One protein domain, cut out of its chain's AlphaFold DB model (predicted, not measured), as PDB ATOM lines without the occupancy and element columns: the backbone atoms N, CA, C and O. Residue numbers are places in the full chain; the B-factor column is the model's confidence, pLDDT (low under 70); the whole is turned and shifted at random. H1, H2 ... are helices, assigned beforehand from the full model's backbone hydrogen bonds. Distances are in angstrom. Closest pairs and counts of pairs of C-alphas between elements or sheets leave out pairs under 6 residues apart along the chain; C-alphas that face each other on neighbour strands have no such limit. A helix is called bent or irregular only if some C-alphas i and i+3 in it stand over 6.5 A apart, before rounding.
ATOM      1  N   LEU A 207     -39.464  34.994  42.994       67.56
ATOM      2  CA  LEU A 207     -39.947  34.842  41.614       67.56
ATOM      3  C   LEU A 207     -39.358  33.608  40.906       67.56
ATOM      4  O   LEU A 207     -40.114  32.833  40.319       67.56
ATOM      5  N   GLU A 208     -38.043  33.388  40.996       70.62
ATOM      6  CA  GLU A 208     -37.373  32.204  40.426       70.62
ATOM      7  C   GLU A 208     -37.942  30.895  41.023       70.62
ATOM      8  O   GLU A 208     -38.200  29.936  40.293       70.62
ATOM      9  N   TRP A 209     -38.252  30.861  42.328       73.62
ATOM     10  CA  TRP A 209     -38.923  29.714  42.962       73.62
ATOM     11  C   TRP A 209     -40.319  29.455  42.372       73.62
ATOM     12  O   TRP A 209     -40.652  28.309  42.056       73.62
ATOM     13  N   ILE A 210     -41.141  30.500  42.212       72.44
ATOM     14  CA  ILE A 210     -42.494  30.385  41.639       72.44
ATOM     15  C   ILE A 210     -42.418  29.881  40.190       72.44
ATOM     16  O   ILE A 210     -43.174  28.984  39.813       72.44
ATOM     17  N   GLN A 211     -41.477  30.398  39.396       73.06
ATOM     18  CA  GLN A 211     -41.250  29.984  38.011       73.06
ATOM     19  C   GLN A 211     -40.860  28.496  37.926       73.06
ATOM     20  O   GLN A 211     -41.504  27.742  37.190       73.06
ATOM     21  N   ILE A 212     -39.892  28.038  38.731       76.12
ATOM     22  CA  ILE A 212     -39.469  26.625  38.786       76.12
ATOM     23  C   ILE A 212     -40.642  25.715  39.179       76.12
ATOM     24  O   ILE A 212     -40.887  24.700  38.521       76.12
ATOM     25  N   VAL A 213     -41.419  26.078  40.207       75.19
ATOM     26  CA  VAL A 213     -42.594  25.299  40.640       75.19
ATOM     27  C   VAL A 213     -43.659  25.232  39.538       75.19
ATOM     28  O   VAL A 213     -44.176  24.148  39.255       75.19
ATOM     29  N   CYS A 214     -43.951  26.345  38.858       73.31
ATOM     30  CA  CYS A 214     -44.874  26.383  37.720       73.31
ATOM     31  C   CYS A 214     -44.408  25.485  36.562       73.31
ATOM     32  O   CYS A 214     -45.193  24.678  36.058       73.31
ATOM     33  N   ILE A 215     -43.130  25.563  36.182       76.12
ATOM     34  CA  ILE A 215     -42.520  24.721  35.143       76.12
ATOM     35  C   ILE A 215     -42.646  23.234  35.509       76.12
ATOM     36  O   ILE A 215     -43.064  22.416  34.680       76.12
ATOM     37  N   VAL A 216     -42.361  22.880  36.763       79.38
ATOM     38  CA  VAL A 216     -42.453  21.505  37.276       79.38
ATOM     39  C   VAL A 216     -43.889  20.992  37.236       79.38
ATOM     40  O   VAL A 216     -44.122  19.889  36.740       79.38
ATOM     41  N   ILE A 217     -44.871  21.801  37.639       75.69
ATOM     42  CA  ILE A 217     -46.298  21.468  37.506       75.69
ATOM     43  C   ILE A 217     -46.680  21.271  36.030       75.69
ATOM     44  O   ILE A 217     -47.344  20.287  35.698       75.69
ATOM     45  N   CYS A 218     -46.235  22.138  35.115       72.25
ATOM     46  CA  CYS A 218     -46.509  22.003  33.680       72.25
ATOM     47  C   CYS A 218     -45.928  20.711  33.075       72.25
ATOM     48  O   CYS A 218     -46.618  20.027  32.309       72.25
ATOM     49  N   VAL A 219     -44.698  20.334  33.437       77.31
ATOM     50  CA  VAL A 219     -44.078  19.082  32.974       77.31
ATOM     51  C   VAL A 219     -44.727  17.860  33.625       77.31
ATOM     52  O   VAL A 219     -44.957  16.874  32.927       77.31
ATOM     53  N   LEU A 220     -45.127  17.925  34.899       76.00
ATOM     54  CA  LEU A 220     -45.910  16.871  35.557       76.00
ATOM     55  C   LEU A 220     -47.278  16.669  34.884       76.00
ATOM     56  O   LEU A 220     -47.665  15.531  34.622       76.00
ATOM     57  N   LEU A 221     -47.979  17.743  34.507       71.31
ATOM     58  CA  LEU A 221     -49.217  17.649  33.725       71.31
ATOM     59  C   LEU A 221     -48.971  16.993  32.354       71.31
ATOM     60  O   LEU A 221     -49.739  16.120  31.944       71.31
ATOM     61  N   CYS A 222     -47.880  17.338  31.664       72.50
ATOM     62  CA  CYS A 222     -47.508  16.689  30.402       72.50
ATOM     63  C   CYS A 222     -47.131  15.207  30.589       72.50
ATOM     64  O   CYS A 222     -47.531  14.369  29.777       72.50
ATOM     65  N   LEU A 223     -46.429  14.859  31.672       74.75
ATOM     66  CA  LEU A 223     -46.120  13.480  32.063       74.75
ATOM     67  C   LEU A 223     -47.400  12.670  32.289       74.75
ATOM     68  O   LEU A 223     -47.526  11.582  31.728       74.75
ATOM     69  N   VAL A 224     -48.369  13.205  33.036       73.06
ATOM     70  CA  VAL A 224     -49.674  12.561  33.268       73.06
ATOM     71  C   VAL A 224     -50.407  12.325  31.945       73.06
ATOM     72  O   VAL A 224     -50.817  11.198  31.666       73.06
ATOM     73  N   VAL A 225     -50.513  13.340  31.080       69.38
ATOM     74  CA  VAL A 225     -51.180  13.211  29.769       69.38
ATOM     75  C   VAL A 225     -50.472  12.190  28.861       69.38
ATOM     76  O   VAL A 225     -51.133  11.453  28.126       69.38
ATOM     77  N   TYR A 226     -49.142  12.082  28.927       71.12
ATOM     78  CA  TYR A 226     -48.382  11.067  28.191       71.12
ATOM     79  C   TYR A 226     -48.576   9.655  28.749       71.12
ATOM     80  O   TYR A 226     -48.800   8.717  27.979       71.12
ATOM     81  N   TRP A 227     -48.544   9.480  30.070       68.06
ATOM     82  CA  TRP A 227     -48.783   8.181  30.700       68.06
ATOM     83  C   TRP A 227     -50.199   7.668  30.411       68.06
ATOM     84  O   TRP A 227     -50.351   6.516  30.003       68.06
ATOM     85  N   LEU A 228     -51.209   8.544  30.474       64.31
ATOM     86  CA  LEU A 228     -52.589   8.253  30.061       64.31
ATOM     87  C   LEU A 228     -52.720   7.870  28.574       64.31
ATOM     88  O   LEU A 228     -53.672   7.187  28.194       64.31
ATOM     89  N   ARG A 229     -51.780   8.283  27.712       65.19
ATOM     90  CA  ARG A 229     -51.697   7.784  26.330       65.19
ATOM     91  C   ARG A 229     -51.074   6.392  26.280       65.19
ATOM     92  O   ARG A 229     -51.605   5.529  25.585       65.19
ATOM     93  N   LYS A 230     -49.951   6.170  26.974       60.44
ATOM     94  CA  LYS A 230     -49.210   4.897  26.939       60.44
ATOM     95  C   LYS A 230     -50.095   3.722  27.375       60.44
ATOM     96  O   LYS A 230     -50.046   2.667  26.750       60.44
ATOM     97  N   THR A 231     -50.977   3.936  28.353       55.12
ATOM     98  CA  THR A 231     -51.952   2.936  28.822       55.12
ATOM     99  C   THR A 231     -53.128   2.689  27.868       55.12
ATOM    100  O   THR A 231     -53.753   1.641  27.965       55.12
ATOM    101  N   LYS A 232     -53.417   3.586  26.909       54.31
ATOM    102  CA  LYS A 232     -54.454   3.377  25.872       54.31
ATOM    103  C   LYS A 232     -53.954   2.669  24.605       54.31
ATOM    104  O   LYS A 232     -54.772   2.295  23.772       54.31
ATOM    105  N   VAL A 233     -52.638   2.507  24.432       51.22
ATOM    106  CA  VAL A 233     -52.044   1.841  23.251       51.22
ATOM    107  C   VAL A 233     -51.811   0.340  23.487       51.22
ATOM    108  O   VAL A 233     -51.813  -0.433  22.533       51.22
ATOM    109  N   GLY A 234     -51.677  -0.100  24.742       48.53
ATOM    110  CA  GLY A 234     -51.711  -1.521  25.093       48.53
ATOM    111  C   GLY A 234     -53.151  -2.011  25.261       48.53
ATOM    112  O   GLY A 234     -53.844  -1.559  26.164       48.53
ATOM    113  N   GLN A 235     -53.601  -2.965  24.441       45.03
ATOM    114  CA  GLN A 235     -54.960  -3.538  24.526       45.03
ATOM    115  C   GLN A 235     -55.210  -4.424  25.767       45.03
ATOM    116  O   GLN A 235     -56.290  -4.994  25.910       45.03
ATOM    117  N   TRP A 236     -54.240  -4.540  26.676       43.62
ATOM    118  CA  TRP A 236     -54.268  -5.468  27.803       43.62
ATOM    119  C   TRP A 236     -53.766  -4.749  29.063       43.62
ATOM    120  O   TRP A 236     -52.668  -4.198  29.063       43.62
ATOM    121  N   ALA A 237     -54.589  -4.765  30.118       49.53
ATOM    122  CA  ALA A 237     -54.457  -3.998  31.367       49.53
ATOM    123  C   ALA A 237     -54.601  -2.463  31.232       49.53
ATOM    124  O   ALA A 237     -53.644  -1.726  30.995       49.53
ATOM    125  N   ILE A 238     -55.814  -1.971  31.527       51.81
ATOM    126  CA  ILE A 238     -56.060  -0.561  31.858       51.81
ATOM    127  C   ILE A 238     -55.386  -0.272  33.205       51.81
ATOM    128  O   ILE A 238     -55.983  -0.443  34.268       51.81
ATOM    129  N   TRP A 239     -54.130   0.166  33.167       49.78
ATOM    130  CA  TRP A 239     -53.476   0.739  34.338       49.78
ATOM    131  C   TRP A 239     -54.078   2.118  34.603       49.78
ATOM    132  O   TRP A 239     -53.644   3.129  34.048       49.78
ATOM    133  N   VAL A 240     -55.107   2.145  35.452       55.81
ATOM    134  CA  VAL A 240     -55.566   3.374  36.103       55.81
ATOM    135  C   VAL A 240     -54.401   3.872  36.949       55.81
ATOM    136  O   VAL A 240     -54.134   3.330  38.023       55.81
ATOM    137  N   VAL A 241     -53.682   4.880  36.446       58.50
ATOM    138  CA  VAL A 241     -52.681   5.597  37.236       58.50
ATOM    139  C   VAL A 241     -53.426   6.186  38.423       58.50
ATOM    140  O   VAL A 241     -54.296   7.042  38.258       58.50
ATOM    141  N   ARG A 242     -53.143   5.674  39.620       63.62
ATOM    142  CA  ARG A 242     -53.821   6.113  40.832       63.62
ATOM    143  C   ARG A 242     -53.424   7.564  41.074       63.62
ATOM    144  O   ARG A 242     -52.245   7.897  40.990       63.62
ATOM    145  N   GLU A 243     -54.370   8.415  41.447       69.06
ATOM    146  CA  GLU A 243     -54.088   9.822  41.787       69.06
ATOM    147  C   GLU A 243     -52.998   9.935  42.866       69.06
ATOM    148  O   GLU A 243     -52.138  10.809  42.816       69.06
ATOM    149  N   LYS A 244     -52.964   8.956  43.782       71.56
ATOM    150  CA  LYS A 244     -51.927   8.780  44.807       71.56
ATOM    151  C   LYS A 244     -50.517   8.608  44.227       71.56
ATOM    152  O   LYS A 244     -49.564   9.051  44.853       71.56
ATOM    153  N   ASP A 245     -50.373   7.988  43.058       73.31
ATOM    154  CA  ASP A 245     -49.078   7.797  42.395       73.31
ATOM    155  C   ASP A 245     -48.636   9.076  41.670       73.31
ATOM    156  O   ASP A 245     -47.475   9.457  41.774       73.31
ATOM    157  N   ILE A 246     -49.568   9.819  41.059       74.44
ATOM    158  CA  ILE A 246     -49.298  11.168  40.523       74.44
ATOM    159  C   ILE A 246     -48.841  12.106  41.649       74.44
ATOM    160  O   ILE A 246     -47.825  12.787  41.512       74.44
ATOM    161  N   LEU A 247     -49.549  12.093  42.784       77.62
ATOM    162  CA  LEU A 247     -49.205  12.890  43.960       77.62
ATOM    163  C   LEU A 247     -47.837  12.501  44.540       77.62
ATOM    164  O   LEU A 247     -47.089  13.384  44.943       77.62
ATOM    165  N   ARG A 248     -47.475  11.209  44.534       78.94
ATOM    166  CA  ARG A 248     -46.127  10.744  44.912       78.94
ATOM    167  C   ARG A 248     -45.051  11.321  43.994       78.94
ATOM    168  O   ARG A 248     -44.068  11.838  44.506       78.94
ATOM    169  N   TYR A 249     -45.228  11.287  42.671       77.12
ATOM    170  CA  TYR A 249     -44.254  11.887  41.748       77.12
ATOM    171  C   TYR A 249     -44.126  13.403  41.939       77.12
ATOM    172  O   TYR A 249     -43.006  13.913  41.940       77.12
ATOM    173  N   LEU A 250     -45.243  14.110  42.143       77.19
ATOM    174  CA  LEU A 250     -45.236  15.547  42.426       77.19
ATOM    175  C   LEU A 250     -44.496  15.848  43.734       77.19
ATOM    176  O   LEU A 250     -43.553  16.631  43.722       77.19
ATOM    177  N   LEU A 251     -44.857  15.166  44.826       81.75
ATOM    178  CA  LEU A 251     -44.213  15.314  46.133       81.75
ATOM    179  C   LEU A 251     -42.702  15.051  46.052       81.75
ATOM    180  O   LEU A 251     -41.924  15.843  46.575       81.75
ATOM    181  N   THR A 252     -42.276  13.982  45.371       82.50
ATOM    182  CA  THR A 252     -40.852  13.657  45.208       82.50
ATOM    183  C   THR A 252     -40.105  14.750  44.443       82.50
ATOM    184  O   THR A 252     -39.044  15.175  44.892       82.50
ATOM    185  N   MET A 253     -40.656  15.253  43.330       77.75
ATOM    186  CA  MET A 253     -40.031  16.348  42.574       77.75
ATOM    187  C   MET A 253     -39.956  17.640  43.398       77.75
ATOM    188  O   MET A 253     -38.904  18.273  43.444       77.75
ATOM    189  N   THR A 254     -41.032  18.005  44.103       77.94
ATOM    190  CA  THR A 254     -41.046  19.176  44.992       77.94
ATOM    191  C   THR A 254     -40.020  19.044  46.119       77.94
ATOM    192  O   THR A 254     -39.304  20.002  46.386       77.94
ATOM    193  N   MET A 255     -39.882  17.866  46.736       84.50
ATOM    194  CA  MET A 255     -38.879  17.634  47.783       84.50
ATOM    195  C   MET A 255     -37.449  17.795  47.257       84.50
ATOM    196  O   MET A 255     -36.649  18.460  47.906       84.50
ATOM    197  N   VAL A 256     -37.126  17.258  46.072       85.12
ATOM    198  CA  VAL A 256     -35.797  17.436  45.450       85.12
ATOM    199  C   VAL A 256     -35.475  18.919  45.239       85.12
ATOM    200  O   VAL A 256     -34.363  19.348  45.541       85.12
ATOM    201  N   ILE A 257     -36.450  19.712  44.785       80.56
ATOM    202  CA  ILE A 257     -36.288  21.163  44.609       80.56
ATOM    203  C   ILE A 257     -36.079  21.848  45.961       80.56
ATOM    204  O   ILE A 257     -35.136  22.618  46.102       80.56
ATOM    205  N   VAL A 258     -36.891  21.536  46.978       81.94
ATOM    206  CA  VAL A 258     -36.723  22.100  48.328       81.94
ATOM    207  C   VAL A 258     -35.328  21.783  48.882       81.94
ATOM    208  O   VAL A 258     -34.646  22.703  49.315       81.94
ATOM    209  N   PHE A 259     -34.839  20.540  48.780       87.69
ATOM    210  CA  PHE A 259     -33.483  20.175  49.219       87.69
ATOM    211  C   PHE A 259     -32.374  20.897  48.446       87.69
ATOM    212  O   PHE A 259     -31.400  21.340  49.060       87.69
ATOM    213  N   TYR A 260     -32.514  21.047  47.126       83.12
ATOM    214  CA  TYR A 260     -31.578  21.824  46.314       83.12
ATOM    215  C   TYR A 260     -31.533  23.284  46.784       83.12
ATOM    216  O   TYR A 260     -30.458  23.806  47.083       83.12
ATOM    217  N   MET A 261     -32.697  23.918  46.946       76.06
ATOM    218  CA  MET A 261     -32.772  25.320  47.353       76.06
ATOM    219  C   MET A 261     -32.326  25.537  48.806       76.06
ATOM    220  O   MET A 261     -31.664  26.532  49.078       76.06
ATOM    221  N   THR A 262     -32.607  24.613  49.734       81.06
ATOM    222  CA  THR A 262     -32.071  24.653  51.109       81.06
ATOM    223  C   THR A 262     -30.548  24.500  51.129       81.06
ATOM    224  O   THR A 262     -29.873  25.198  51.879       81.06
ATOM    225  N   SER A 263     -29.982  23.634  50.282       83.31
ATOM    226  CA  SER A 263     -28.522  23.519  50.144       83.31
ATOM    227  C   SER A 263     -27.912  24.823  49.613       83.31
ATOM    228  O   SER A 263     -26.914  25.316  50.140       83.31
ATOM    229  N   TRP A 264     -28.550  25.425  48.608       74.69
ATOM    230  CA  TRP A 264     -28.138  26.704  48.033       74.69
ATOM    231  C   TRP A 264     -28.181  27.852  49.056       74.69
ATOM    232  O   TRP A 264     -27.185  28.553  49.224       74.69
ATOM    233  N   THR A 265     -29.286  28.023  49.795       73.75
ATOM    234  CA  THR A 265     -29.407  29.104  50.790       73.75
ATOM    235  C   THR A 265     -28.413  28.956  51.940       73.75
ATOM    236  O   THR A 265     -27.823  29.952  52.352       73.75
ATOM    237  N   VAL A 266     -28.180  27.732  52.430       75.00
ATOM    238  CA  VAL A 266     -27.185  27.473  53.483       75.00
ATOM    239  C   VAL A 266     -25.767  27.759  52.988       75.00
ATOM    240  O   VAL A 266     -25.015  28.434  53.688       75.00
ATOM    241  N   THR A 267     -25.397  27.305  51.784       70.12
ATOM    242  CA  THR A 267     -24.045  27.571  51.256       70.12
ATOM    243  C   THR A 267     -23.802  29.053  50.994       70.12
ATOM    244  O   THR A 267     -22.756  29.551  51.395       70.12
ATOM    245  N   ASN A 268     -24.753  29.790  50.416       66.75
ATOM    246  CA  ASN A 268     -24.571  31.229  50.206       66.75
ATOM    247  C   ASN A 268     -24.475  32.002  51.526       66.75
ATOM    248  O   ASN A 268     -23.595  32.848  51.649       66.75
ATOM    249  N   LYS A 269     -25.284  31.665  52.542       64.19
ATOM    250  CA  LYS A 269     -25.142  32.265  53.879       64.19
ATOM    251  C   LYS A 269     -23.750  32.017  54.480       64.19
ATOM    252  O   LYS A 269     -23.232  32.880  55.175       64.19
ATOM    253  N   TYR A 270     -23.153  30.855  54.213       58.59
ATOM    254  CA  TYR A 270     -21.805  30.525  54.673       58.59
ATOM    255  C   TYR A 270     -20.720  31.304  53.905       58.59
ATOM    256  O   TYR A 270     -19.840  31.889  54.522       58.59
ATOM    257  N   VAL A 287     -21.479  36.478  41.191       52.28
ATOM    258  CA  VAL A 287     -22.229  35.420  40.498       52.28
ATOM    259  C   VAL A 287     -21.646  34.053  40.858       52.28
ATOM    260  O   VAL A 287     -20.666  33.589  40.275       52.28
ATOM    261  N   THR A 288     -22.264  33.389  41.833       64.25
ATOM    262  CA  THR A 288     -21.845  32.056  42.271       64.25
ATOM    263  C   THR A 288     -22.068  31.019  41.169       64.25
ATOM    264  O   THR A 288     -23.046  31.070  40.418       64.25
ATOM    265  N   TRP A 289     -21.182  30.019  41.105       70.94
ATOM    266  CA  TRP A 289     -21.252  28.884  40.170       70.94
ATOM    267  C   TRP A 289     -22.628  28.196  40.148       70.94
ATOM    268  O   TRP A 289     -23.068  27.704  39.107       70.94
ATOM    269  N   TRP A 290     -23.342  28.234  41.275       72.75
ATOM    270  CA  TRP A 290     -24.724  27.798  41.418       72.75
ATOM    271  C   TRP A 290     -25.684  28.370  40.369       72.75
ATOM    272  O   TRP A 290     -26.521  27.622  39.878       72.75
ATOM    273  N   HIS A 291     -25.557  29.644  39.976       74.06
ATOM    274  CA  HIS A 291     -26.439  30.243  38.964       74.06
ATOM    275  C   HIS A 291     -26.364  29.495  37.625       74.06
ATOM    276  O   HIS A 291     -27.391  29.257  36.989       74.06
ATOM    277  N   ARG A 292     -25.159  29.058  37.239       77.25
ATOM    278  CA  ARG A 292     -24.911  28.289  36.012       77.25
ATOM    279  C   ARG A 292     -25.391  26.834  36.128       77.25
ATOM    280  O   ARG A 292     -25.762  26.229  35.126       77.25
ATOM    281  N   VAL A 293     -25.450  26.286  37.346       82.25
ATOM    282  CA  VAL A 293     -26.066  24.974  37.625       82.25
ATOM    283  C   VAL A 293     -27.594  25.043  37.535       82.25
ATOM    284  O   VAL A 293     -28.186  24.173  36.896       82.25
ATOM    285  N   THR A 294     -28.230  26.064  38.123       79.12
ATOM    286  CA  THR A 294     -29.690  26.265  38.048       79.12
ATOM    287  C   THR A 294     -30.147  26.386  36.598       79.12
ATOM    288  O   THR A 294     -31.007  25.633  36.155       79.12
ATOM    289  N   GLU A 295     -29.506  27.272  35.838       80.62
ATOM    290  CA  GLU A 295     -29.757  27.516  34.415       80.62
ATOM    291  C   GLU A 295     -29.646  26.242  33.563       80.62
ATOM    292  O   GLU A 295     -30.537  25.931  32.770       80.62
ATOM    293  N   PHE A 296     -28.581  25.454  33.752       83.94
ATOM    294  CA  PHE A 296     -28.424  24.176  33.059       83.94
ATOM    295  C   PHE A 296     -29.545  23.186  33.424       83.94
ATOM    296  O   PHE A 296     -30.081  22.498  32.550       83.94
ATOM    297  N   GLY A 297     -29.942  23.148  34.700       83.31
ATOM    298  CA  GLY A 297     -31.076  22.360  35.181       83.31
ATOM    299  C   GLY A 297     -32.408  22.772  34.544       83.31
ATOM    300  O   GLY A 297     -33.162  21.907  34.094       83.31
ATOM    301  N   GLU A 298     -32.680  24.073  34.442       83.25
ATOM    302  CA  GLU A 298     -33.877  24.617  33.792       83.25
ATOM    303  C   GLU A 298     -33.940  24.254  32.306       83.25
ATOM    304  O   GLU A 298     -34.970  23.762  31.837       83.25
ATOM    305  N   VAL A 299     -32.840  24.438  31.566       87.38
ATOM    306  CA  VAL A 299     -32.766  24.086  30.140       87.38
ATOM    307  C   VAL A 299     -33.003  22.588  29.941       87.38
ATOM    308  O   VAL A 299     -33.845  22.213  29.123       87.38
ATOM    309  N   LEU A 300     -32.348  21.720  30.723       86.62
ATOM    310  CA  LEU A 300     -32.587  20.273  30.667       86.62
ATOM    311  C   LEU A 300     -34.053  19.917  30.946       86.62
ATOM    312  O   LEU A 300     -34.646  19.109  30.224       86.62
ATOM    313  N   PHE A 301     -34.653  20.520  31.973       84.19
ATOM    314  CA  PHE A 301     -36.030  20.237  32.362       84.19
ATOM    315  C   PHE A 301     -37.037  20.688  31.290       84.19
ATOM    316  O   PHE A 301     -37.965  19.945  30.947       84.19
ATOM    317  N   LEU A 302     -36.809  21.854  30.677       87.62
ATOM    318  CA  LEU A 302     -37.582  22.348  29.536       87.62
ATOM    319  C   LEU A 302     -37.396  21.462  28.294       87.62
ATOM    320  O   LEU A 302     -38.385  21.133  27.638       87.62
ATOM    321  N   CYS A 303     -36.181  20.983  28.001       89.12
ATOM    322  CA  CYS A 303     -35.932  20.023  26.918       89.12
ATOM    323  C   CYS A 303     -36.694  18.701  27.118       89.12
ATOM    324  O   CYS A 303     -37.301  18.194  26.170       89.12
ATOM    325  N   VAL A 304     -36.735  18.160  28.342       86.50
ATOM    326  CA  VAL A 304     -37.540  16.968  28.674       86.50
ATOM    327  C   VAL A 304     -39.037  17.249  28.489       86.50
ATOM    328  O   VAL A 304     -39.743  16.447  27.870       86.50
ATOM    329  N   GLY A 305     -39.519  18.410  28.948       85.94
ATOM    330  CA  GLY A 305     -40.897  18.864  28.736       85.94
ATOM    331  C   GLY A 305     -41.272  18.983  27.253       85.94
ATOM    332  O   GLY A 305     -42.323  18.490  26.834       85.94
ATOM    333  N   LEU A 306     -40.395  19.569  26.435       88.50
ATOM    334  CA  LEU A 306     -40.581  19.726  24.990       88.50
ATOM    335  C   LEU A 306     -40.534  18.395  24.233       88.50
ATOM    336  O   LEU A 306     -41.353  18.184  23.337       88.50
ATOM    337  N   ASN A 307     -39.643  17.473  24.605       87.56
ATOM    338  CA  ASN A 307     -39.628  16.120  24.047       87.56
ATOM    339  C   ASN A 307     -40.961  15.401  24.329       87.56
ATOM    340  O   ASN A 307     -41.587  14.817  23.437       87.56
ATOM    341  N   MET A 308     -41.468  15.530  25.559       83.19
ATOM    342  CA  MET A 308     -42.764  14.974  25.933       83.19
ATOM    343  C   MET A 308     -43.916  15.599  25.132       83.19
ATOM    344  O   MET A 308     -44.757  14.891  24.569       83.19
ATOM    345  N   ALA A 309     -43.916  16.928  25.004       84.00
ATOM    346  CA  ALA A 309     -44.848  17.682  24.172       84.00
ATOM    347  C   ALA A 309     -44.805  17.253  22.691       84.00
ATOM    348  O   ALA A 309     -45.856  17.109  22.058       84.00
ATOM    349  N   TRP A 310     -43.617  16.990  22.135       84.75
ATOM    350  CA  TRP A 310     -43.438  16.525  20.757       84.75
ATOM    351  C   TRP A 310     -44.097  15.163  20.524       84.75
ATOM    352  O   TRP A 310     -44.888  15.009  19.586       84.75
ATOM    353  N   HIS A 311     -43.874  14.200  21.424       80.69
ATOM    354  CA  HIS A 311     -44.576  12.918  21.375       80.69
ATOM    355  C   HIS A 311     -46.099  13.094  21.503       80.69
ATOM    356  O   HIS A 311     -46.857  12.439  20.777       80.69
ATOM    357  N   LEU A 312     -46.564  13.993  22.380       75.19
ATOM    358  CA  LEU A 312     -47.985  14.273  22.619       75.19
ATOM    359  C   LEU A 312     -48.717  14.929  21.440       75.19
ATOM    360  O   LEU A 312     -49.909  14.664  21.261       75.19
ATOM    361  N   ARG A 313     -48.046  15.723  20.590       77.25
ATOM    362  CA  ARG A 313     -48.682  16.371  19.420       77.25
ATOM    363  C   ARG A 313     -49.439  15.378  18.537       77.25
ATOM    364  O   ARG A 313     -50.569  15.663  18.138       77.25
ATOM    365  N   ARG A 314     -48.875  14.183  18.325       71.38
ATOM    366  CA  ARG A 314     -49.458  13.097  17.509       71.38
ATOM    367  C   ARG A 314     -50.666  12.384  18.149       71.38
ATOM    368  O   ARG A 314     -51.181  11.443  17.559       71.38
ATOM    369  N   ALA A 315     -51.104  12.767  19.353       66.00
ATOM    370  CA  ALA A 315     -52.139  12.054  20.108       66.00
ATOM    371  C   ALA A 315     -53.488  12.811  20.146       66.00
ATOM    372  O   ALA A 315     -53.499  14.012  20.439       66.00
ATOM    373  N   PRO A 316     -54.645  12.158  19.925       67.19
ATOM    374  CA  PRO A 316     -55.973  12.780  20.028       67.19
ATOM    375  C   PRO A 316     -56.486  12.809  21.486       67.19
ATOM    376  O   PRO A 316     -57.598  12.389  21.772       67.19
ATOM    377  N   VAL A 317     -55.646  13.237  22.438       62.88
ATOM    378  CA  VAL A 317     -55.893  13.040  23.887       62.88
ATOM    379  C   VAL A 317     -56.638  14.178  24.586       62.88
ATOM    380  O   VAL A 317     -57.185  13.963  25.661       62.88
ATOM    381  N   SER A 318     -56.662  15.381  24.006       68.00
ATOM    382  CA  SER A 318     -57.451  16.531  24.477       68.00
ATOM    383  C   SER A 318     -57.357  17.674  23.454       68.00
ATOM    384  O   SER A 318     -56.273  17.847  22.881       68.00
ATOM    385  N   PRO A 319     -58.405  18.498  23.247       70.50
ATOM    386  CA  PRO A 319     -58.274  19.748  22.492       70.50
ATOM    387  C   PRO A 319     -57.302  20.732  23.161       70.50
ATOM    388  O   PRO A 319     -56.665  21.522  22.474       70.50
ATOM    389  N   PHE A 320     -57.111  20.648  24.484       76.94
ATOM    390  CA  PHE A 320     -56.264  21.579  25.233       76.94
ATOM    391  C   PHE A 320     -54.756  21.320  25.088       76.94
ATOM    392  O   PHE A 320     -53.950  22.127  25.543       76.94
ATOM    393  N   LYS A 321     -54.356  20.208  24.449       78.19
ATOM    394  CA  LYS A 321     -52.946  19.797  24.326       78.19
ATOM    395  C   LYS A 321     -52.062  20.880  23.692       78.19
ATOM    396  O   LYS A 321     -50.917  21.041  24.100       78.19
ATOM    397  N   SER A 322     -52.590  21.623  22.715       83.19
ATOM    398  CA  SER A 322     -51.866  22.664  21.978       83.19
ATOM    399  C   SER A 322     -51.388  23.781  22.902       83.19
ATOM    400  O   SER A 322     -50.211  24.129  22.842       83.19
ATOM    401  N   TYR A 323     -52.253  24.269  23.796       85.44
ATOM    402  CA  TYR A 323     -51.938  25.363  24.718       85.44
ATOM    403  C   TYR A 323     -50.823  24.993  25.703       85.44
ATOM    404  O   TYR A 323     -49.896  25.778  25.873       85.44
ATOM    405  N   TYR A 324     -50.819  23.773  26.257       82.38
ATOM    406  CA  TYR A 324     -49.698  23.305  27.089       82.38
ATOM    407  C   TYR A 324     -48.383  23.236  26.294       82.38
ATOM    408  O   TYR A 324     -47.337  23.636  26.798       82.38
ATOM    409  N   THR A 325     -48.422  22.784  25.030       85.38
ATOM    410  CA  THR A 325     -47.213  22.790  24.184       85.38
ATOM    411  C   THR A 325     -46.772  24.192  23.759       85.38
ATOM    412  O   THR A 325     -45.591  24.381  23.497       85.38
ATOM    413  N   ALA A 326     -47.687  25.165  23.691       88.12
ATOM    414  CA  ALA A 326     -47.372  26.562  23.407       88.12
ATOM    415  C   ALA A 326     -46.754  27.258  24.631       88.12
ATOM    416  O   ALA A 326     -45.759  27.956  24.483       88.12
ATOM    417  N   ALA A 327     -47.279  26.998  25.834       88.25
ATOM    418  CA  ALA A 327     -46.715  27.490  27.090       88.25
ATOM    419  C   ALA A 327     -45.272  26.994  27.312       88.25
ATOM    420  O   ALA A 327     -44.384  27.798  27.576       88.25
ATOM    421  N   LEU A 328     -45.011  25.693  27.114       88.00
ATOM    422  CA  LEU A 328     -43.652  25.135  27.191       88.00
ATOM    423  C   LEU A 328     -42.703  25.720  26.132       88.00
ATOM    424  O   LEU A 328     -41.521  25.906  26.412       88.00
ATOM    425  N   LEU A 329     -43.204  26.016  24.926       90.44
ATOM    426  CA  LEU A 329     -42.405  26.684  23.898       90.44
ATOM    427  C   LEU A 329     -42.057  28.120  24.303       90.44
ATOM    428  O   LEU A 329     -40.883  28.466  24.246       90.44
ATOM    429  N   LEU A 330     -43.036  28.913  24.753       90.12
ATOM    430  CA  LEU A 330     -42.831  30.295  25.200       90.12
ATOM    431  C   LEU A 330     -41.778  30.381  26.315       90.12
ATOM    432  O   LEU A 330     -40.874  31.217  26.256       90.12
ATOM    433  N   GLU A 331     -41.866  29.487  27.300       88.19
ATOM    434  CA  GLU A 331     -40.897  29.427  28.393       88.19
ATOM    435  C   GLU A 331     -39.503  29.051  27.877       88.19
ATOM    436  O   GLU A 331     -38.519  29.708  28.205       88.19
ATOM    437  N   SER A 332     -39.405  28.061  26.980       89.69
ATOM    438  CA  SER A 332     -38.117  27.671  26.396       89.69
ATOM    439  C   SER A 332     -37.470  28.777  25.557       89.69
ATOM    440  O   SER A 332     -36.267  29.001  25.676       89.69
ATOM    441  N   THR A 333     -38.244  29.512  24.749       90.50
ATOM    442  CA  THR A 333     -37.703  30.591  23.913       90.50
ATOM    443  C   THR A 333     -37.261  31.773  24.759       90.50
ATOM    444  O   THR A 333     -36.189  32.317  24.529       90.50
ATOM    445  N   THR A 334     -38.052  32.157  25.763       88.56
ATOM    446  CA  THR A 334     -37.700  33.282  26.639       88.56
ATOM    447  C   THR A 334     -36.552  32.949  27.585       88.56
ATOM    448  O   THR A 334     -35.755  33.840  27.868       88.56
ATOM    449  N   ASN A 335     -36.398  31.691  28.021       87.88
ATOM    450  CA  ASN A 335     -35.211  31.281  28.773       87.88
ATOM    451  C   ASN A 335     -33.946  31.352  27.898       87.88
ATOM    452  O   ASN A 335     -32.991  32.030  28.262       87.88
ATOM    453  N   VAL A 336     -33.968  30.778  26.686       89.50
ATOM    454  CA  VAL A 336     -32.833  30.871  25.742       89.50
ATOM    455  C   VAL A 336     -32.475  32.325  25.413       89.50
ATOM    456  O   VAL A 336     -31.295  32.665  25.397       89.50
ATOM    457  N   ILE A 337     -33.463  33.204  25.210       88.25
ATOM    458  CA  ILE A 337     -33.226  34.643  24.998       88.25
ATOM    459  C   ILE A 337     -32.544  35.280  26.221       88.25
ATOM    460  O   ILE A 337     -31.583  36.023  26.049       88.25
ATOM    461  N   GLY A 338     -32.984  34.967  27.445       83.88
ATOM    462  CA  GLY A 338     -32.356  35.469  28.674       83.88
ATOM    463  C   GLY A 338     -30.896  35.030  28.831       83.88
ATOM    464  O   GLY A 338     -30.043  35.850  29.165       83.88
ATOM    465  N   ILE A 339     -30.594  33.767  28.516       83.94
ATOM    466  CA  ILE A 339     -29.224  33.227  28.507       83.94
ATOM    467  C   ILE A 339     -28.358  33.970  27.481       83.94
ATOM    468  O   ILE A 339     -27.273  34.441  27.816       83.94
ATOM    469  N   VAL A 340     -28.852  34.125  26.246       87.75
ATOM    470  CA  VAL A 340     -28.129  34.836  25.179       87.75
ATOM    471  C   VAL A 340     -27.863  36.290  25.568       87.75
ATOM    472  O   VAL A 340     -26.732  36.735  25.434       87.75
ATOM    473  N   ILE A 341     -28.846  37.014  26.116       82.94
ATOM    474  CA  ILE A 341     -28.654  38.396  26.593       82.94
ATOM    475  C   ILE A 341     -27.559  38.460  27.668       82.94
ATOM    476  O   ILE A 341     -26.695  39.333  27.608       82.94
ATOM    477  N   ARG A 342     -27.550  37.516  28.620       77.56
ATOM    478  CA  ARG A 342     -26.567  37.495  29.711       77.56
ATOM    479  C   ARG A 342     -25.146  37.186  29.234       77.56
ATOM    480  O   ARG A 342     -24.211  37.818  29.712       77.56
ATOM    481  N   GLU A 343     -24.957  36.239  28.315       80.31
ATOM    482  CA  GLU A 343     -23.622  35.939  27.767       80.31
ATOM    483  C   GLU A 343     -23.167  37.011  26.753       80.31
ATOM    484  O   GLU A 343     -21.986  37.341  26.691       80.31
ATOM    485  N   CYS A 344     -24.096  37.648  26.028       79.12
ATOM    486  CA  CYS A 344     -23.817  38.796  25.158       79.12
ATOM    487  C   CYS A 344     -23.609  40.126  25.909       79.12
ATOM    488  O   CYS A 344     -23.412  41.147  25.247       79.12
ATOM    489  N   ARG A 345     -23.592  40.142  27.255       72.31
ATOM    490  CA  ARG A 345     -23.346  41.351  28.073       72.31
ATOM    491  C   ARG A 345     -22.127  42.153  27.605       72.31
ATOM    492  O   ARG A 345     -22.204  43.367  27.489       72.31
ATOM    493  N   PHE A 346     -21.056  41.447  27.233       61.38
ATOM    494  CA  PHE A 346     -19.770  42.000  26.793       61.38
ATOM    495  C   PHE A 346     -19.837  42.784  25.465       61.38
ATOM    496  O   PHE A 346     -18.859  43.406  25.070       61.38
ATOM    497  N   ILE A 347     -20.962  42.725  24.743       65.19
ATOM    498  CA  ILE A 347     -21.137  43.359  23.427       65.19
ATOM    499  C   ILE A 347     -22.043  44.602  23.506       65.19
ATOM    500  O   ILE A 347     -21.957  45.462  22.633       65.19
ATOM    501  N   PHE A 348     -22.928  44.693  24.509       57.16
ATOM    502  CA  PHE A 348     -24.071  45.620  24.472       57.16
ATOM    503  C   PHE A 348     -24.264  46.518  25.696       57.16
ATOM    504  O   PHE A 348     -25.023  47.479  25.581       57.16
ATOM    505  N   VAL A 349     -23.666  46.212  26.852       55.91
ATOM    506  CA  VAL A 349     -23.907  46.969  28.092       55.91
ATOM    507  C   VAL A 349     -22.599  47.177  28.841       55.91
ATOM    508  O   VAL A 349     -22.053  46.231  29.412       55.91
ATOM    509  N   ASP A 350     -22.145  48.427  28.875       51.84
ATOM    510  CA  ASP A 350     -21.154  48.874  29.845       51.84
ATOM    511  C   ASP A 350     -21.826  48.955  31.235       51.84
ATOM    512  O   ASP A 350     -22.801  49.672  31.440       51.84
ATOM    513  N   GLU A 351     -21.310  48.143  32.157       54.94
ATOM    514  CA  GLU A 351     -21.407  48.195  33.633       54.94
ATOM    515  C   GLU A 351     -22.780  48.113  34.360       54.94
ATOM    516  O   GLU A 351     -22.808  47.660  35.505       54.94
ATOM    517  N   ASP A 352     -23.932  48.387  33.734       62.94
ATOM    518  CA  ASP A 352     -25.240  48.428  34.430       62.94
ATOM    519  C   ASP A 352     -25.871  47.044  34.776       62.94
ATOM    520  O   ASP A 352     -26.872  46.606  34.198       62.94
ATOM    521  N   GLU A 353     -25.365  46.355  35.809       64.94
ATOM    522  CA  GLU A 353     -25.965  45.113  36.365       64.94
ATOM    523  C   GLU A 353     -27.435  45.292  36.825       64.94
ATOM    524  O   GLU A 353     -28.234  44.347  36.787       64.94
ATOM    525  N   ILE A 354     -27.834  46.510  37.217       69.69
ATOM    526  CA  ILE A 354     -29.218  46.840  37.609       69.69
ATOM    527  C   ILE A 354     -30.177  46.642  36.425       69.69
ATOM    528  O   ILE A 354     -31.260  46.070  36.591       69.69
ATOM    529  N   PHE A 355     -29.772  47.036  35.214       73.12
ATOM    530  CA  PHE A 355     -30.580  46.876  34.003       73.12
ATOM    531  C   PHE A 355     -30.838  45.394  33.687       73.12
ATOM    532  O   PHE A 355     -31.971  45.006  33.390       73.12
ATOM    533  N   LEU A 356     -29.820  44.538  33.838       71.94
ATOM    534  CA  LEU A 356     -29.955  43.085  33.668       71.94
ATOM    535  C   LEU A 356     -30.921  42.469  34.694       71.94
ATOM    536  O   LEU A 356     -31.696  41.570  34.350       71.94
ATOM    537  N   MET A 357     -30.924  42.963  35.938       69.88
ATOM    538  CA  MET A 357     -31.879  42.525  36.960       69.88
ATOM    539  C   MET A 357     -33.322  42.918  36.608       69.88
ATOM    540  O   MET A 357     -34.217  42.072  36.693       69.88
ATOM    541  N   VAL A 358     -33.550  44.164  36.177       75.50
ATOM    542  CA  VAL A 358     -34.879  44.648  35.757       75.50
ATOM    543  C   VAL A 358     -35.381  43.873  34.536       75.50
ATOM    544  O   VAL A 358     -36.525  43.417  34.528       75.50
ATOM    545  N   LEU A 359     -34.525  43.630  33.541       78.56
ATOM    546  CA  LEU A 359     -34.862  42.839  32.353       78.56
ATOM    547  C   LEU A 359     -35.274  41.404  32.722       78.56
ATOM    548  O   LEU A 359     -36.270  40.893  32.202       78.56
ATOM    549  N   HIS A 360     -34.565  40.764  33.658       74.50
ATOM    550  CA  HIS A 360     -34.923  39.434  34.169       74.50
ATOM    551  C   HIS A 360     -36.258  39.441  34.928       74.50
ATOM    552  O   HIS A 360     -37.091  38.562  34.704       74.50
ATOM    553  N   PHE A 361     -36.514  40.452  35.767       76.44
ATOM    554  CA  PHE A 361     -37.798  40.615  36.459       76.44
ATOM    555  C   PHE A 361     -38.963  40.766  35.468       76.44
ATOM    556  O   PHE A 361     -39.943  40.018  35.541       76.44
ATOM    557  N   VAL A 362     -38.825  41.659  34.482       82.19
ATOM    558  CA  VAL A 362     -39.820  41.878  33.421       82.19
ATOM    559  C   VAL A 362     -40.054  40.597  32.611       82.19
ATOM    560  O   VAL A 362     -41.211  40.228  32.385       82.19
ATOM    561  N   LYS A 363     -38.992  39.854  32.250       82.81
ATOM    562  CA  LYS A 363     -39.105  38.530  31.608       82.81
ATOM    563  C   LYS A 363     -39.987  37.596  32.435       82.81
ATOM    564  O   LYS A 363     -40.930  37.030  31.891       82.81
ATOM    565  N   CYS A 364     -39.690  37.436  33.726       80.12
ATOM    566  CA  CYS A 364     -40.387  36.495  34.604       80.12
ATOM    567  C   CYS A 364     -41.876  36.834  34.771       80.12
ATOM    568  O   CYS A 364     -42.717  35.932  34.744       80.12
ATOM    569  N   GLN A 365     -42.217  38.121  34.891       81.81
ATOM    570  CA  GLN A 365     -43.608  38.568  35.003       81.81
ATOM    571  C   GLN A 365     -44.391  38.322  33.704       81.81
ATOM    572  O   GLN A 365     -45.481  37.740  33.726       81.81
ATOM    573  N   ILE A 366     -43.824  38.699  32.552       85.75
ATOM    574  CA  ILE A 366     -44.468  38.517  31.243       85.75
ATOM    575  C   ILE A 366     -44.644  37.025  30.918       85.75
ATOM    576  O   ILE A 366     -45.719  36.615  30.477       85.75
ATOM    577  N   THR A 367     -43.637  36.178  31.161       86.25
ATOM    578  CA  THR A 367     -43.753  34.741  30.856       86.25
ATOM    579  C   THR A 367     -44.776  34.055  31.751       86.25
ATOM    580  O   THR A 367     -45.666  33.364  31.248       86.25
ATOM    581  N   THR A 368     -44.717  34.297  33.062       83.25
ATOM    582  CA  THR A 368     -45.620  33.673  34.041       83.25
ATOM    583  C   THR A 368     -47.079  34.048  33.781       83.25
ATOM    584  O   THR A 368     -47.945  33.169  33.737       83.25
ATOM    585  N   THR A 369     -47.369  35.330  33.534       85.94
ATOM    586  CA  THR A 369     -48.738  35.800  33.250       85.94
ATOM    587  C   THR A 369     -49.306  35.194  31.962       85.94
ATOM    588  O   THR A 369     -50.430  34.679  31.973       85.94
ATOM    589  N   ILE A 370     -48.528  35.155  30.873       88.56
ATOM    590  CA  ILE A 370     -48.960  34.547  29.602       88.56
ATOM    591  C   ILE A 370     -49.160  33.028  29.749       88.56
ATOM    592  O   ILE A 370     -50.134  32.487  29.223       88.56
ATOM    593  N   ILE A 371     -48.297  32.323  30.488       87.25
ATOM    594  CA  ILE A 371     -48.427  30.873  30.717       87.25
ATOM    595  C   ILE A 371     -49.685  30.550  31.527       87.25
ATOM    596  O   ILE A 371     -50.451  29.666  31.130       87.25
ATOM    597  N   ILE A 372     -49.946  31.283  32.614       85.50
ATOM    598  CA  ILE A 372     -51.172  31.126  33.408       85.50
ATOM    599  C   ILE A 372     -52.400  31.370  32.524       85.50
ATOM    600  O   ILE A 372     -53.325  30.553  32.525       85.50
ATOM    601  N   PHE A 373     -52.392  32.428  31.708       87.81
ATOM    602  CA  PHE A 373     -53.474  32.707  30.767       87.81
ATOM    603  C   PHE A 373     -53.687  31.552  29.772       87.81
ATOM    604  O   PHE A 373     -54.802  31.036  29.667       87.81
ATOM    605  N   LEU A 374     -52.631  31.067  29.110       87.44
ATOM    606  CA  LEU A 374     -52.697  29.947  28.160       87.44
ATOM    607  C   LEU A 374     -53.199  28.638  28.796       87.44
ATOM    608  O   LEU A 374     -53.859  27.847  28.123       87.44
ATOM    609  N   VAL A 375     -52.910  28.393  30.076       85.38
ATOM    610  CA  VAL A 375     -53.332  27.179  30.797       85.38
ATOM    611  C   VAL A 375     -54.764  27.278  31.336       85.38
ATOM    612  O   VAL A 375     -55.507  26.289  31.306       85.38
ATOM    613  N   VAL A 376     -55.160  28.445  31.850       87.31
ATOM    614  CA  VAL A 376     -56.419  28.635  32.589       87.31
ATOM    615  C   VAL A 376     -57.553  29.117  31.682       87.31
ATOM    616  O   VAL A 376     -58.658  28.572  31.757       87.31
ATOM    617  N   ALA A 377     -57.298  30.071  30.780       87.00
ATOM    618  CA  ALA A 377     -58.323  30.639  29.901       87.00
ATOM    619  C   ALA A 377     -59.098  29.591  29.072       87.00
ATOM    620  O   ALA A 377     -60.332  29.644  29.093       87.00
ATOM    621  N   PRO A 378     -58.470  28.593  28.404       85.44
ATOM    622  CA  PRO A 378     -59.230  27.614  27.626       85.44
ATOM    623  C   PRO A 378     -60.081  26.678  28.500       85.44
ATOM    624  O   PRO A 378     -61.147  26.247  28.058       85.44
ATOM    625  N   LYS A 379     -59.676  26.406  29.753       84.69
ATOM    626  CA  LYS A 379     -60.488  25.636  30.713       84.69
ATOM    627  C   LYS A 379     -61.716  26.425  31.157       84.69
ATOM    628  O   LYS A 379     -62.827  25.901  31.113       84.69
ATOM    629  N   LEU A 380     -61.532  27.690  31.546       86.88
ATOM    630  CA  LEU A 380     -62.632  28.569  31.952       86.88
ATOM    631  C   LEU A 380     -63.610  28.822  30.800       86.88
ATOM    632  O   LEU A 380     -64.822  28.772  31.009       86.88
ATOM    633  N   TYR A 381     -63.097  29.030  29.584       88.00
ATOM    634  CA  TYR A 381     -63.918  29.155  28.383       88.00
ATOM    635  C   TYR A 381     -64.751  27.893  28.143       88.00
ATOM    636  O   TYR A 381     -65.963  27.999  27.976       88.00
ATOM    637  N   TYR A 382     -64.141  26.703  28.204       86.00
ATOM    638  CA  TYR A 382     -64.858  25.437  28.033       86.00
ATOM    639  C   TYR A 382     -65.959  25.243  29.086       86.00
ATOM    640  O   TYR A 382     -67.105  25.001  28.720       86.00
ATOM    641  N   ILE A 383     -65.657  25.445  30.373       87.38
ATOM    642  CA  ILE A 383     -66.648  25.332  31.460       87.38
ATOM    643  C   ILE A 383     -67.798  26.339  31.275       87.38
ATOM    644  O   ILE A 383     -68.962  26.010  31.511       87.38
ATOM    645  N   ARG A 384     -67.505  27.574  30.845       85.94
ATOM    646  CA  ARG A 384     -68.524  28.604  30.580       85.94
ATOM    647  C   ARG A 384     -69.388  28.248  29.371       85.94
ATOM    648  O   ARG A 384     -70.609  28.391  29.429       85.94
ATOM    649  N   GLU A 385     -68.765  27.768  28.304       85.31
ATOM    650  CA  GLU A 385     -69.417  27.313  27.078       85.31
ATOM    651  C   GLU A 385     -70.333  26.112  27.336       85.31
ATOM    652  O   GLU A 385     -71.455  26.045  26.830       85.31
ATOM    653  N   GLU A 386     -69.886  25.184  28.175       82.31
ATOM    654  CA  GLU A 386     -70.657  24.022  28.583       82.31
ATOM    655  C   GLU A 386     -71.840  24.414  29.478       82.31
ATOM    656  O   GLU A 386     -72.968  24.002  29.208       82.31
ATOM    657  N   LYS A 387     -71.638  25.292  30.473       78.69
ATOM    658  CA  LYS A 387     -72.733  25.860  31.282       78.69
ATOM    659  C   LYS A 387     -73.774  26.573  30.411       78.69
ATOM    660  O   LYS A 387     -74.967  26.336  30.593       78.69
ATOM    661  N   ARG A 388     -73.342  27.355  29.414       79.38
ATOM    662  CA  ARG A 388     -74.217  28.008  28.421       79.38
ATOM    663  C   ARG A 388     -75.032  26.987  27.617       79.38
ATOM    664  O   ARG A 388     -76.243  27.139  27.485       79.38
ATOM    665  N   LYS A 389     -74.404  25.908  27.137       80.12
ATOM    666  CA  LYS A 389     -75.082  24.807  26.418       80.12
ATOM    667  C   LYS A 389     -76.047  24.018  27.307       80.12
ATOM    668  O   LYS A 389     -77.136  23.670  26.854       80.12
TER     669      LYS A 389
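This is residues 207 to 270 and 287 to 389 of the 531 residues of an uncharacterized protein of Folsomia candida (UniProt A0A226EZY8). Four long helices, H1, H3, H4 and H6a, make an elongated bundle; H2 packs on H1, and residues 383 to 389 of H6 stick out. The 167 printed residues, all helix in class, have six named helices, H1 to H6 in order. The whole is only just loose, close to compact: radius of gyration of the C-alphas 18.9 A, spans 60 by 37 by 27 A.

H1, residues 207 to 233, is the hub. With residues 213 to 224 alone it touches H2, residues 243 to 270, in a hairpin; the closest C-alphas, Leu 220 and Leu 250, are 7.0 A apart. H3, residues 289 to 313, touches H1, closest C-alphas Val 219 and Gly 305, 5.3 A. H3 and H4, residues 321 to 343, form a hairpin, closest C-alphas Ala 309 and Thr 325, 5.6 A. H6, residues 353 to 389, one helix by its hydrogen bonds, is bent: C-alphas 375 and 378 are 6.7 A apart. Its arm H6a, residues 353 to 375, touches H4 opposite ways at a shallow tilt of 5 degrees, closest C-alphas Ala 327 and Ile 371, 5.2 A. H5, residues 345 to 348, and arm H6b, residues 378 to 389, touch no helix. Every O i to N i+4 pair is within hydrogen-bond range in H2, H3, H4, H6a and H6b, and 22 of 23 in H1; H5 is too short for one.

H1 begins at C-alpha 207 (-39.947, 34.842, 41.614) and is 39.7 A long, H2 40.5 A; H6b ends at C-alpha 389 (-75.082, 24.807, 26.418).

Residues 271 to 286 are not printed; C-alphas 270 and 287 are 15.0 A apart. Of the links that are printed whole, none is long. Of the printed residues, 38 have a pLDDT, the model's own confidence, under 70, among them residues 227 to 243; the mean pLDDT of the printed part is 76.2.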